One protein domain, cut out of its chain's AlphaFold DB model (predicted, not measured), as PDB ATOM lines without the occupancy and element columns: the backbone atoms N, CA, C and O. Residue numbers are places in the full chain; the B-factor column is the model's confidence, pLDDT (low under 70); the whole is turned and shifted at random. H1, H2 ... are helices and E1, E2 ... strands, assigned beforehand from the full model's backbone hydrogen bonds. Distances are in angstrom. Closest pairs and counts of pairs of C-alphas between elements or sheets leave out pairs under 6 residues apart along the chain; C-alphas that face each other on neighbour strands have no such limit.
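Overview. This is residues 5 to 106 of the 182 residues of an uncharacterized protein of Ruminococcus sp. AM44-9AT (UniProt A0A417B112). Look first for one long helix, H1, whose residues 5 to 21 stick out like a handle from a compact body. The body holds a small three-stranded sheet, E4, E1 and E5, with H3 packed beside its strands and H4 and H5 grazing it, and a two-stranded ribbon, E2 and E3, with H2 in the loop between them. The printed part has 102 residues with five named helices and five named strands, in the order H1 E1 E2 H2 E3 E4 H3 H4 E5 H5; both sheets are antiparallel and the class is mixed, helices and strands. The whole is loose, with a radius of gyration of the C-alphas of 16.0 A, and elongated, spanning 57 by 33 by 23 A.

Arrangement. Begin with H1, residues 5 to 24, which only just touches H3, residues 67 to 75, and only at their ends: residues 23 to 24 make 3 pairs of C-alphas within 8 A, the closest being Thr 24 and Tyr 67 at 5.4 A. Their lines are about perpendicular, at 81 degrees. Next comes E1, residues 27 to 32, the inner strand; its pairing is staggered. Its residues 27 to 30 pair with E4, residues 63 to 66, where N 28 and O 65 are 2.7 A apart. Its residues 30 to 32 pair with E5, residues 93 to 95, where N 31 and O 94 are 2.9 A apart. E2, residues 38 to 40, is the antiparallel neighbour of E3, residues 54 to 56, with N 54 and O 40 at 2.8 A. H2, residues 48 to 51, is apart from E1, E4 and E5. H3 is on the sheet at a height of 6.8 A, over none of its strands. H4, residues 79 to 82, only grazes the sheet, as does H5, residues 98 to 104. E4, H3, H4 and E5 form a split strand-helix-strand unit, two strands running the same way with E1 between them, and its crossover is right-handed. In H1, H3 and H5 every O i to N i+4 pair is within hydrogen-bond range; H2 and H4 are too short for one.

Along the chain. Find C-alpha 5 at (129.641, 93.577, 130.405); from there H1 runs 28.9 A to C-alpha 24. E1 starts at (114.862, 68.614, 109.464) and spans 16.3 A, E4 10.4 A and H3 12.2 A. H5 spans 9.8 A and ends at C-alpha 104, (110.323, 68.253, 121.355).

Size, cuts and confidence. The C-alphas of Ile 5 and Ala 35 are the two farthest apart, at 57.6 A. The printed part has no cut, and no link is long. Mean pLDDT of the printed part is 87.5; look for values under 70 at residues 18 to 25, 46 to 51 and 61.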
ATOM      1  N   ILE A   5     130.814  94.365 129.996       89.38
ATOM      2  CA  ILE A   5     129.641  93.577 130.405       89.38
ATOM      3  C   ILE A   5     128.564  93.607 129.311       89.38
ATOM      4  O   ILE A   5     128.085  92.556 128.904       89.38
ATOM      5  N   GLU A   6     128.256  94.785 128.759       88.25
ATOM      6  CA  GLU A   6     127.280  94.916 127.663       88.25
ATOM      7  C   GLU A   6     127.706  94.122 126.414       88.25
ATOM      8  O   GLU A   6     126.869  93.528 125.739       88.25
ATOM      9  N   LEU A   7     129.009  94.057 126.113       86.81
ATOM     10  CA  LEU A   7     129.523  93.249 125.000       86.81
ATOM     11  C   LEU A   7     129.389  91.737 125.250       86.81
ATOM     12  O   LEU A   7     129.089  90.997 124.314       86.81
ATOM     13  N   GLU A   8     129.596  91.279 126.487       91.19
ATOM     14  CA  GLU A   8     129.425  89.870 126.870       91.19
ATOM     15  C   GLU A   8     127.948  89.443 126.803       91.19
ATOM     16  O   GLU A   8     127.641  88.392 126.240       91.19
ATOM     17  N   GLU A   9     127.021  90.285 127.272       91.50
ATOM     18  CA  GLU A   9     125.574  90.039 127.168       91.50
ATOM     19  C   GLU A   9     125.094  89.998 125.709       91.50
ATOM     20  O   GLU A   9     124.322  89.116 125.323       91.50
ATOM     21  N   MET A  10     125.578  90.920 124.868       90.12
ATOM     22  CA  MET A  10     125.267  90.925 123.435       90.12
ATOM     23  C   MET A  10     125.789  89.669 122.732       90.12
ATOM     24  O   MET A  10     125.080  89.105 121.895       90.12
ATOM     25  N   LEU A  11     127.003  89.218 123.065       87.06
ATOM     26  CA  LEU A  11     127.588  88.002 122.500       87.06
ATOM     27  C   LEU A  11     126.799  86.757 122.914       87.06
ATOM     28  O   LEU A  11     126.510  85.917 122.064       87.06
ATOM     29  N   PHE A  12     126.412  86.662 124.189       89.75
ATOM     30  CA  PHE A  12     125.586  85.565 124.690       89.75
ATOM     31  C   PHE A  12     124.238  85.505 123.965       89.75
ATOM     32  O   PHE A  12     123.844  84.454 123.466       89.75
ATOM     33  N   LYS A  13     123.567  86.652 123.806       88.69
ATOM     34  CA  LYS A  13     122.301  86.728 123.069       88.69
ATOM     35  C   LYS A  13     122.451  86.297 121.607       88.69
ATOM     36  O   LYS A  13     121.657  85.496 121.129       88.69
ATOM     37  N   LEU A  14     123.499  86.762 120.921       84.19
ATOM     38  CA  LEU A  14     123.824  86.339 119.553       84.19
ATOM     39  C   LEU A  14     124.037  84.824 119.446       84.19
ATOM     40  O   LEU A  14     123.601  84.215 118.470       84.19
ATOM     41  N   GLN A  15     124.691  84.214 120.434       80.94
ATOM     42  CA  GLN A  15     124.884  82.764 120.487       80.94
ATOM     43  C   GLN A  15     123.557  82.024 120.688       80.94
ATOM     44  O   GLN A  15     123.289  81.074 119.955       80.94
ATOM     45  N   CYS A  16     122.702  82.481 121.608       79.06
ATOM     46  CA  CYS A  16     121.360  81.925 121.795       79.06
ATOM     47  C   CYS A  16     120.516  82.027 120.514       79.06
ATOM     48  O   CYS A  16     119.947  81.030 120.074       79.06
ATOM     49  N   ASP A  17     120.502  83.195 119.866       76.25
ATOM     50  CA  ASP A  17     119.750  83.429 118.629       76.25
ATOM     51  C   ASP A  17     120.251  82.526 117.482       76.25
ATOM     52  O   ASP A  17     119.462  81.990 116.699       76.25
ATOM     53  N   GLN A  18     121.568  82.301 117.386       67.12
ATOM     54  CA  GLN A  18     122.152  81.364 116.418       67.12
ATOM     55  C   GLN A  18     121.787  79.905 116.716       67.12
ATOM     56  O   GLN A  18     121.536  79.140 115.783       67.12
ATOM     57  N   MET A  19     121.745  79.509 117.990       68.94
ATOM     58  CA  MET A  19     121.334  78.163 118.396       68.94
ATOM     59  C   MET A  19     119.866  77.895 118.042       68.94
ATOM     60  O   MET A  19     119.578  76.880 117.407       68.94
ATOM     61  N   GLU A  20     118.964  78.829 118.344       68.56
ATOM     62  CA  GLU A  20     117.544  78.754 117.964       68.56
ATOM     63  C   GLU A  20     117.351  78.736 116.437       68.56
ATOM     64  O   GLU A  20     116.580  77.943 115.885       68.56
ATOM     65  N   SER A  21     118.121  79.546 115.702       63.41
ATOM     66  CA  SER A  21     118.095  79.528 114.234       63.41
ATOM     67  C   SER A  21     118.580  78.196 113.644       63.41
ATOM     68  O   SER A  21     118.057  77.735 112.629       63.41
ATOM     69  N   ASN A  22     119.562  77.545 114.268       63.88
ATOM     70  CA  ASN A  22     120.031  76.230 113.830       63.88
ATOM     71  C   ASN A  22     119.027  75.122 114.169       63.88
ATOM     72  O   ASN A  22     118.819  74.225 113.350       63.88
ATOM     73  N   LYS A  23     118.369  75.209 115.331       64.75
ATOM     74  CA  LYS A  23     117.303  74.291 115.749       64.75
ATOM     75  C   LYS A  23     116.125  74.333 114.772       64.75
ATOM     76  O   LYS A  23     115.712  73.295 114.263       64.75
ATOM     77  N   THR A  24     115.684  75.528 114.382       63.06
ATOM     78  CA  THR A  24     114.588  75.723 113.410       63.06
ATOM     79  C   THR A  24     114.918  75.274 111.982       63.06
ATOM     80  O   THR A  24     114.007  74.921 111.236       63.06
ATOM     81  N   ARG A  25     116.200  75.224 111.594       66.88
ATOM     82  CA  ARG A  25     116.649  74.667 110.300       66.88
ATOM     83  C   ARG A  25     116.802  73.147 110.301       66.88
ATOM     84  O   ARG A  25     117.012  72.561 109.235       66.88
ATOM     85  N   LYS A  26     116.750  72.498 111.468       81.75
ATOM     86  CA  LYS A  26     116.902  71.048 111.554       81.75
ATOM     87  C   LYS A  26     115.664  70.382 110.959       81.75
ATOM     88  O   LYS A  26     114.528  70.682 111.321       81.75
ATOM     89  N   LYS A  27     115.904  69.465 110.025       90.38
ATOM     90  CA  LYS A  27     114.862  68.614 109.464       90.38
ATOM     91  C   LYS A  27     114.684  67.394 110.363       90.38
ATOM     92  O   LYS A  27     115.648  66.671 110.607       90.38
ATOM     93  N   ILE A  28     113.465  67.178 110.839       92.75
ATOM     94  CA  ILE A  28     113.069  66.044 111.665       92.75
ATOM     95  C   ILE A  28     112.488  64.965 110.774       92.75
ATOM     96  O   ILE A  28     111.595  65.212 109.967       92.75
ATOM     97  N   GLU A  29     113.011  63.764 110.942       94.69
ATOM     98  CA  GLU A  29     112.535  62.573 110.269       94.69
ATOM     99  C   GLU A  29     111.361  61.966 111.043       94.69
ATOM    100  O   GLU A  29     111.476  61.707 112.245       94.69
ATOM    101  N   ILE A  30     110.234  61.771 110.358       95.38
ATOM    102  CA  ILE A  30     109.027  61.163 110.912       95.38
ATOM    103  C   ILE A  30     108.584  59.962 110.085       95.38
ATOM    104  O   ILE A  30     108.782  59.929 108.870       95.38
ATOM    105  N   GLN A  31     107.920  59.009 110.726       95.50
ATOM    106  CA  GLN A  31     107.427  57.788 110.097       95.50
ATOM    107  C   GLN A  31     105.970  57.524 110.475       95.50
ATOM    108  O   GLN A  31     105.605  57.627 111.643       95.50
ATOM    109  N   ASN A  32     105.154  57.137 109.493       95.31
ATOM    110  CA  ASN A  32     103.821  56.598 109.744       95.31
ATOM    111  C   ASN A  32     103.929  55.132 110.185       95.31
ATOM    112  O   ASN A  32     104.386  54.284 109.418       95.31
ATOM    113  N   LEU A  33     103.504  54.843 111.413       95.25
ATOM    114  CA  LEU A  33     103.459  53.491 111.967       95.25
ATOM    115  C   LEU A  33     102.150  52.762 111.641       95.25
ATOM    116  O   LEU A  33     102.026  51.584 111.952       95.25
ATOM    117  N   SER A  34     101.161  53.444 111.058       93.44
ATOM    118  CA  SER A  34      99.888  52.830 110.685       93.44
ATOM    119  C   SER A  34     100.011  51.979 109.424       93.44
ATOM    120  O   SER A  34     100.761  52.296 108.498       93.44
ATOM    121  N   ALA A  35      99.170  50.947 109.349       90.75
ATOM    122  CA  ALA A  35      98.915  50.208 108.115       90.75
ATOM    123  C   ALA A  35      98.011  50.974 107.132       90.75
ATOM    124  O   ALA A  35      97.753  50.487 106.032       90.75
ATOM    125  N   LEU A  36      97.504  52.145 107.524       90.25
ATOM    126  CA  LEU A  36      96.689  53.027 106.697       90.25
ATOM    127  C   LEU A  36      97.447  54.318 106.382       90.25
ATOM    128  O   LEU A  36      98.360  54.720 107.105       90.25
ATOM    129  N   GLU A  37      97.062  54.968 105.285       91.75
ATOM    130  CA  GLU A  37      97.521  56.324 105.002       91.75
ATOM    131  C   GLU A  37      97.004  57.253 106.103       91.75
ATOM    132  O   GLU A  37      95.836  57.179 106.498       91.75
ATOM    133  N   VAL A  38      97.878  58.122 106.603       92.38
ATOM    134  CA  VAL A  38      97.503  59.154 107.570       92.38
ATOM    135  C   VAL A  38      97.836  60.520 107.017       92.38
ATOM    136  O   VAL A  38      98.773  60.682 106.233       92.38
ATOM    137  N   SER A  39      97.071  61.516 107.443       91.81
ATOM    138  CA  SER A  39      97.296  62.885 107.024       91.81
ATOM    139  C   SER A  39      97.124  63.873 108.160       91.81
ATOM    140  O   SER A  39      96.377  63.638 109.110       91.81
ATOM    141  N   PHE A  40      97.849  64.981 108.063       91.88
ATOM    142  CA  PHE A  40      97.698  66.128 108.947       91.88
ATOM    143  C   PHE A  40      97.863  67.418 108.148       91.88
ATOM    144  O   PHE A  40      98.535  67.442 107.116       91.88
ATOM    145  N   TYR A  41      97.224  68.489 108.602       90.38
ATOM    146  CA  TYR A  41      97.360  69.798 107.973       90.38
ATOM    147  C   TYR A  41      98.587  70.510 108.535       90.38
ATOM    148  O   TYR A  41      98.771  70.470 109.752       90.38
ATOM    149  N   PRO A  42      99.420  71.141 107.689       88.88
ATOM    150  CA  PRO A  42     100.542  71.929 108.177       88.88
ATOM    151  C   PRO A  42     100.074  73.054 109.108       88.88
ATOM    152  O   PRO A  42      99.123  73.762 108.780       88.88
ATOM    153  N   GLU A  43     100.774  73.268 110.220       87.94
ATOM    154  CA  GLU A  43     100.489  74.372 111.155       87.94
ATOM    155  C   GLU A  43     101.322  75.627 110.843       87.94
ATOM    156  O   GLU A  43     100.909  76.764 111.092       87.94
ATOM    157  N   THR A  44     102.515  75.442 110.272       83.44
ATOM    158  CA  THR A  44     103.457  76.538 109.992       83.44
ATOM    159  C   THR A  44     103.343  77.105 108.579       83.44
ATOM    160  O   THR A  44     103.723  78.256 108.352       83.44
ATOM    161  N   LEU A  45     102.779  76.351 107.629       73.81
ATOM    162  CA  LEU A  45     102.490  76.836 106.278       73.81
ATOM    163  C   LEU A  45     101.087  77.457 106.267       73.81
ATOM    164  O   LEU A  45     100.124  76.804 106.644       73.81
ATOM    165  N   LYS A  46     100.969  78.720 105.845       66.44
ATOM    166  CA  LYS A  46      99.699  79.478 105.789       66.44
ATOM    167  C   LYS A  46      99.410  80.037 104.391       66.44
ATOM    168  O   LYS A  46      98.939  81.165 104.257       66.44
ATOM    169  N   ASP A  47      99.770  79.297 103.348       67.75
ATOM    170  CA  ASP A  47      99.461  79.629 101.953       67.75
ATOM    171  C   ASP A  47      98.292  78.774 101.425       67.75
ATOM    172  O   ASP A  47      97.738  77.954 102.146       67.75
ATOM    173  N   GLU A  48      97.891  78.926 100.160       59.50
ATOM    174  CA  GLU A  48      96.814  78.104  99.573       59.50
ATOM    175  C   GLU A  48      97.108  76.585  99.617       59.50
ATOM    176  O   GLU A  48      96.182  75.773  99.535       59.50
ATOM    177  N   ASN A  49      98.376  76.178  99.786       56.62
ATOM    178  CA  ASN A  49      98.754  74.780  99.980       56.62
ATOM    179  C   ASN A  49      98.551  74.296 101.424       56.62
ATOM    180  O   ASN A  49      98.508  73.084 101.623       56.62
ATOM    181  N   SER A  50      98.346  75.178 102.408       61.16
ATOM    182  CA  SER A  50      98.003  74.793 103.787       61.16
ATOM    183  C   SER A  50      96.645  74.090 103.891       61.16
ATOM    184  O   SER A  50      96.381  73.376 104.854       61.16
ATOM    185  N   LEU A  51      95.787  74.251 102.876       62.66
ATOM    186  CA  LEU A  51      94.521  73.526 102.740       62.66
ATOM    187  C   LEU A  51      94.708  72.080 102.260       62.66
ATOM    188  O   LEU A  51      93.748  71.308 102.265       62.66
ATOM    189  N   LYS A  52      95.912  71.698 101.818       74.06
ATOM    190  CA  LYS A  52      96.228  70.323 101.430       74.06
ATOM    191  C   LYS A  52      96.904  69.629 102.605       74.06
ATOM    192  O   LYS A  52      97.971  70.039 103.052       74.06
ATOM    193  N   GLY A  53      96.275  68.561 103.093       83.25
ATOM    194  CA  GLY A  53      96.877  67.705 104.106       83.25
ATOM    195  C   GLY A  53      98.169  67.072 103.585       83.25
ATOM    196  O   GLY A  53      98.250  66.647 102.430       83.25
ATOM    197  N   ILE A  54      99.175  67.000 104.445       87.69
ATOM    198  CA  ILE A  54     100.382  66.214 104.219       87.69
ATOM    199  C   ILE A  54      99.992  64.745 104.343       87.69
ATOM    200  O   ILE A  54      99.570  64.314 105.411       87.69
ATOM    201  N   LEU A  55     100.147  63.982 103.262       90.00
ATOM    202  CA  LEU A  55      99.887  62.542 103.244       90.00
ATOM    203  C   LEU A  55     101.156  61.764 103.611       90.00
ATOM    204  O   LEU A  55     102.230  61.994 103.039       90.00
ATOM    205  N   LEU A  56     101.028  60.814 104.532       91.38
ATOM    206  CA  LEU A  56     102.057  59.840 104.875       91.38
ATOM    207  C   LEU A  56     101.547  58.442 104.519       91.38
ATOM    208  O   LEU A  56     100.549  57.986 105.085       91.38
ATOM    209  N   ASN A  57     102.237  57.754 103.607       90.44
ATOM    210  CA  ASN A  57     101.822  56.416 103.198       90.44
ATOM    211  C   ASN A  57     102.017  55.413 104.353       90.44
ATOM    212  O   ASN A  57     102.841  55.657 105.244       90.44
ATOM    213  N   PRO A  58     101.272  54.292 104.369       88.62
ATOM    214  CA  PRO A  58     101.476  53.220 105.339       88.62
ATOM    215  C   PRO A  58     102.925  52.739 105.362       88.62
ATOM    216  O   PRO A  58     103.482  52.467 104.300       88.62
ATOM    217  N   PHE A  59     103.513  52.601 106.551       78.88
ATOM    218  CA  PHE A  59     104.856  52.034 106.748       78.88
ATOM    219  C   PHE A  59     105.960  52.584 105.811       78.88
ATOM    220  O   PHE A  59     106.940  51.893 105.530       78.88
ATOM    221  N   GLU A  60     105.826  53.815 105.306       71.94
ATOM    222  CA  GLU A  60     106.779  54.400 104.354       71.94
ATOM    223  C   GLU A  60     108.145  54.657 105.011       71.94
ATOM    224  O   GLU A  60     108.228  54.960 106.208       71.94
ATOM    225  N   SER A  61     109.226  54.581 104.222       65.62
ATOM    226  CA  SER A  61     110.549  55.057 104.631       65.62
ATOM    227  C   SER A  61     110.467  56.570 104.817       65.62
ATOM    228  O   SER A  61     110.438  57.309 103.839       65.62
ATOM    229  N   SER A  62     110.291  56.959 106.072       81.69
ATOM    230  CA  SER A  62     110.325  58.288 106.676       81.69
ATOM    231  C   SER A  62     110.360  59.551 105.788       81.69
ATOM    232  O   SER A  62     111.136  59.718 104.848       81.69
ATOM    233  N   LYS A  63     109.564  60.554 106.174       90.31
ATOM    234  CA  LYS A  63     109.578  61.895 105.566       90.31
ATOM    235  C   LYS A  63     110.216  62.906 106.506       90.31
ATOM    236  O   LYS A  63     110.165  62.756 107.722       90.31
ATOM    237  N   LYS A  64     110.824  63.950 105.940       91.94
ATOM    238  CA  LYS A  64     111.533  64.987 106.696       91.94
ATOM    239  C   LYS A  64     110.765  66.305 106.695       91.94
ATOM    240  O   LYS A  64     110.455  66.826 105.626       91.94
ATOM    241  N   PHE A  65     110.533  66.865 107.876       91.06
ATOM    242  CA  PHE A  65     109.813  68.125 108.094       91.06
ATOM    243  C   PHE A  65     110.658  69.113 108.884       91.06
ATOM    244  O   PHE A  65     111.634  68.725 109.517       91.06
ATOM    245  N   ASP A  66     110.317  70.396 108.834       90.94
ATOM    246  CA  ASP A  66     110.980  71.392 109.675       90.94
ATOM    247  C   ASP A  66     110.680  71.153 111.154       90.94
ATOM    248  O   ASP A  66     109.561  70.786 111.512       90.94
ATOM    249  N   TYR A  67     111.671  71.401 112.016       91.88
ATOM    250  CA  TYR A  67     111.503  71.309 113.467       91.88
ATOM    251  C   TYR A  67     110.272  72.092 113.941       91.88
ATOM    252  O   TYR A  67     109.445  71.560 114.676       91.88
ATOM    253  N   ALA A  68     110.120  73.331 113.460       90.94
ATOM    254  CA  ALA A  68     109.015  74.209 113.838       90.94
ATOM    255  C   ALA A  68     107.638  73.628 113.478       90.94
ATOM    256  O   ALA A  68     106.678  73.848 114.209       90.94
ATOM    257  N   GLU A  69     107.540  72.875 112.379       92.69
ATOM    258  CA  GLU A  69     106.293  72.217 111.991       92.69
ATOM    259  C   GLU A  69     105.944  71.103 112.976       92.69
ATOM    260  O   GLU A  69     104.840  71.080 113.507       92.69
ATOM    261  N   ILE A  70     106.896  70.216 113.282       95.06
ATOM    262  CA  ILE A  70     106.654  69.118 114.228       95.06
ATOM    263  C   ILE A  70     106.357  69.655 115.633       95.06
ATOM    264  O   ILE A  70     105.444  69.174 116.302       95.06
ATOM    265  N   GLU A  71     107.077  70.690 116.062       95.38
ATOM    266  CA  GLU A  71     106.820  71.373 117.328       95.38
ATOM    267  C   GLU A  71     105.410  71.980 117.371       95.38
ATOM    268  O   GLU A  71     104.706  71.839 118.373       95.38
ATOM    269  N   ALA A  72     104.963  72.619 116.285       93.94
ATOM    270  CA  ALA A  72     103.617  73.172 116.195       93.94
ATOM    271  C   ALA A  72     102.541  72.077 116.271       93.94
ATOM    272  O   ALA A  72     101.579  72.239 117.020       93.94
ATOM    273  N   GLN A  73     102.734  70.936 115.597       96.31
ATOM    274  CA  GLN A  73     101.826  69.783 115.683       96.31
ATOM    275  C   GLN A  73     101.714  69.233 117.114       96.31
ATOM    276  O   GLN A  73     100.614  68.920 117.579       96.31
ATOM    277  N   ILE A  74     102.839  69.138 117.831       97.06
ATOM    278  CA  ILE A  74     102.869  68.683 119.229       97.06
ATOM    279  C   ILE A  74     102.151  69.682 120.139       97.06
ATOM    280  O   ILE A  74     101.294  69.286 120.925       97.06
ATOM    281  N   ARG A  75     102.431  70.984 119.997       95.81
ATOM    282  CA  ARG A  75     101.754  72.043 120.770       95.81
ATOM    283  C   ARG A  75     100.254  72.116 120.486       95.81
ATOM    284  O   ARG A  75      99.482  72.410 121.395       95.81
ATOM    285  N   ALA A  76      99.841  71.821 119.255       95.94
ATOM    286  CA  ALA A  76      98.438  71.698 118.862       95.94
ATOM    287  C   ALA A  76      97.769  70.414 119.394       95.94
ATOM    288  O   ALA A  76      96.583  70.193 119.152       95.94
ATOM    289  N   ASN A  77      98.505  69.574 120.133       96.50
ATOM    290  CA  ASN A  77      98.038  68.308 120.684       96.50
ATOM    291  C   ASN A  77      97.505  67.359 119.595       96.50
ATOM    292  O   ASN A  77      96.515  66.650 119.795       96.50
ATOM    293  N   ASN A  78      98.147  67.359 118.419       96.69
ATOM    294  CA  ASN A  78      97.783  66.457 117.334       96.69
ATOM    295  C   ASN A  78      98.024  65.007 117.771       96.69
ATOM    296  O   ASN A  78      99.167  64.574 117.951       96.69
ATOM    297  N   ILE A  79      96.933  64.243 117.891       95.75
ATOM    298  CA  ILE A  79      96.922  62.878 118.439       95.75
ATOM    299  C   ILE A  79      97.859  61.940 117.678       95.75
ATOM    300  O   ILE A  79      98.374  60.984 118.254       95.75
ATOM    301  N   LEU A  80      98.079  62.202 116.385       96.19
ATOM    302  CA  LEU A  80      98.976  61.394 115.571       96.19
ATOM    303  C   LEU A  80     100.417  61.468 116.085       96.19
ATOM    304  O   LEU A  80     101.115  60.469 115.991       96.19
ATOM    305  N   PHE A  81     100.838  62.602 116.652       97.19
ATOM    306  CA  PHE A  81     102.184  62.817 117.190       97.19
ATOM    307  C   PHE A  81     102.269  62.567 118.694       97.19
ATOM    308  O   PHE A  81     103.219  61.950 119.167       97.19
ATOM    309  N   VAL A  82     101.289  63.061 119.454       97.69
ATOM    310  CA  VAL A  82     101.357  63.066 120.925       97.69
ATOM    311  C   VAL A  82     100.783  61.799 121.559       97.69
ATOM    312  O   VAL A  82     101.019  61.546 122.738       97.69
ATOM    313  N   GLY A  83     100.058  60.984 120.788       96.94
ATOM    314  CA  GLY A  83      99.499  59.724 121.261       96.94
ATOM    315  C   GLY A  83      98.499  59.901 122.407       96.94
ATOM    316  O   GLY A  83      97.779  60.897 122.477       96.94
ATOM    317  N   ILE A  84      98.427  58.911 123.299       96.62
ATOM    318  CA  ILE A  84      97.438  58.878 124.392       96.62
ATOM    319  C   ILE A  84      97.898  59.588 125.668       96.62
ATOM    320  O   ILE A  84      97.080  59.856 126.545       96.62
ATOM    321  N   ASP A  85      99.198  59.847 125.801       96.19
ATOM    322  CA  ASP A  85      99.813  60.412 127.007       96.19
ATOM    323  C   ASP A  85     100.293  61.858 126.824       96.19
ATOM    324  O   ASP A  85     100.843  62.447 127.754       96.19
ATOM    325  N   GLY A  86     100.098  62.430 125.632       96.88
ATOM    326  CA  GLY A  86     100.602  63.757 125.287       96.88
ATOM    327  C   GLY A  86     102.111  63.790 125.013       96.88
ATOM    328  O   GLY A  86     102.654  64.866 124.777       96.88
ATOM    329  N   LYS A  87     102.795  62.639 125.065       96.69
ATOM    330  CA  LYS A  87     104.257  62.498 124.986       96.69
ATOM    331  C   LYS A  87     104.715  61.454 123.965       96.69
ATOM    332  O   LYS A  87     105.889  61.110 123.906       96.69
ATOM    333  N   GLY A  88     103.803  60.963 123.132       96.38
ATOM    334  CA  GLY A  88     104.103  60.075 122.014       96.38
ATOM    335  C   GLY A  88     103.840  58.592 122.274       96.38
ATOM    336  O   GLY A  88     104.081  57.778 121.377       96.38
ATOM    337  N   LYS A  89     103.327  58.210 123.452       97.31
ATOM    338  CA  LYS A  89     102.925  56.825 123.717       97.31
ATOM    339  C   LYS A  89     101.708  56.464 122.880       97.31
ATOM    340  O   LYS A  89     100.706  57.176 122.888       97.31
ATOM    341  N   ASN A  90     101.797  55.343 122.167       96.81
ATOM    342  CA  ASN A  90     100.781  54.877 121.225       96.81
ATOM    343  C   ASN A  90     100.486  55.906 120.106       96.81
ATOM    344  O   ASN A  90      99.394  55.933 119.538       96.81
ATOM    345  N   ALA A  91     101.449  56.786 119.799       97.12
ATOM    346  CA  ALA A  91     101.343  57.724 118.687       97.12
ATOM    347  C   ALA A  91     101.463  57.002 117.338       97.12
ATOM    348  O   ALA A  91     102.250  56.066 117.176       97.12
ATOM    349  N   THR A  92     100.693  57.467 116.357       96.00
ATOM    350  CA  THR A  92     100.685  56.903 115.001       96.00
ATOM    351  C   THR A  92     101.894  57.347 114.182       96.00
ATOM    352  O   THR A  92     102.389  56.597 113.347       96.00
ATOM    353  N   ILE A  93     102.362  58.573 114.402       96.25
ATOM    354  CA  ILE A  93     103.522  59.156 113.744       96.25
ATOM    355  C   ILE A  93     104.677  59.158 114.738       96.25
ATOM    356  O   ILE A  93     104.617  59.778 115.799       96.25
ATOM    357  N   ARG A  94     105.755  58.474 114.368       96.44
ATOM    358  CA  ARG A  94     106.988  58.418 115.149       96.44
ATOM    359  C   ARG A  94     107.943  59.514 114.712       96.44
ATOM    360  O   ARG A  94     108.143  59.704 113.519       96.44
ATOM    361  N   ILE A  95     108.599  60.152 115.676       96.69
ATOM    362  CA  ILE A  95     109.811  60.949 115.453       96.69
ATOM    363  C   ILE A  95     111.012  60.001 115.530       96.69
ATOM    364  O   ILE A  95     111.261  59.393 116.570       96.69
ATOM    365  N   CYS A  96     111.729  59.836 114.421       94.88
ATOM    366  CA  CYS A  96     112.725  58.773 114.254       94.88
ATOM    367  C   CYS A  96     114.061  59.039 114.971       94.88
ATOM    368  O   CYS A  96     114.785  58.089 115.252       94.88
ATOM    369  N   ASP A  97     114.382  60.300 115.277       94.06
ATOM    370  CA  ASP A  97     115.552  60.690 116.078       94.06
ATOM    371  C   ASP A  97     115.134  60.823 117.553       94.06
ATOM    372  O   ASP A  97     114.289  61.655 117.893       94.06
ATOM    373  N   PHE A  98     115.703  59.988 118.426       95.12
ATOM    374  CA  PHE A  98     115.302  59.923 119.832       95.12
ATOM    375  C   PHE A  98     115.653  61.199 120.596       95.12
ATOM    376  O   PHE A  98     114.854  61.667 121.404       95.12
ATOM    377  N   GLU A  99     116.795  61.817 120.300       94.19
ATOM    378  CA  GLU A  99     117.175  63.070 120.955       94.19
ATOM    379  C   GLU A  99     116.260  64.216 120.510       94.19
ATOM    380  O   GLU A  99     115.926  65.086 121.310       94.19
ATOM    381  N   MET A 100     115.771  64.188 119.264       94.00
ATOM    382  CA  MET A 100     114.738  65.134 118.818       94.00
ATOM    383  C   MET A 100     113.390  64.883 119.480       94.00
ATOM    384  O   MET A 100     112.701  65.838 119.815       94.00
ATOM    385  N   HIS A 101     113.007  63.623 119.684       95.94
ATOM    386  CA  HIS A 101     111.802  63.295 120.439       95.94
ATOM    387  C   HIS A 101     111.888  63.848 121.870       95.94
ATOM    388  O   HIS A 101     110.963  64.515 122.324       95.94
ATOM    389  N   LYS A 102     113.021  63.646 122.554       96.12
ATOM    390  CA  LYS A 102     113.256  64.186 123.900       96.12
ATOM    391  C   LYS A 102     113.172  65.706 123.946       96.12
ATOM    392  O   LYS A 102     112.519  66.242 124.833       96.12
ATOM    393  N   ASP A 103     113.824  66.378 123.004       93.94
ATOM    394  CA  ASP A 103     113.836  67.839 122.909       93.94
ATOM    395  C   ASP A 103     112.434  68.406 122.626       93.94
ATOM    396  O   ASP A 103     112.006  69.341 123.289       93.94
ATOM    397  N   LEU A 104     111.674  67.802 121.709       95.50
ATOM    398  CA  LEU A 104     110.323  68.253 121.355       95.50
ATOM    399  C   LEU A 104     109.280  68.060 122.469       95.50
ATOM    400  O   LEU A 104     108.296  68.798 122.507       95.50
ATOM    401  N   PHE A 105     109.457  67.053 123.328       96.69
ATOM    402  CA  PHE A 105     108.534  66.726 124.423       96.69
ATOM    403  C   PHE A 105     109.045  67.143 125.813       96.69
ATOM    404  O   PHE A 105     108.421  66.786 126.818       96.69
ATOM    405  N   ASP A 106     110.164  67.872 125.888       95.31
ATOM    406  CA  ASP A 106     110.826  68.286 127.132       95.31
ATOM    407  C   ASP A 106     111.120  67.104 128.089       95.31
ATOM    408  O   ASP A 106     110.796  67.126 129.280       95.31
TER     409      ASP A 106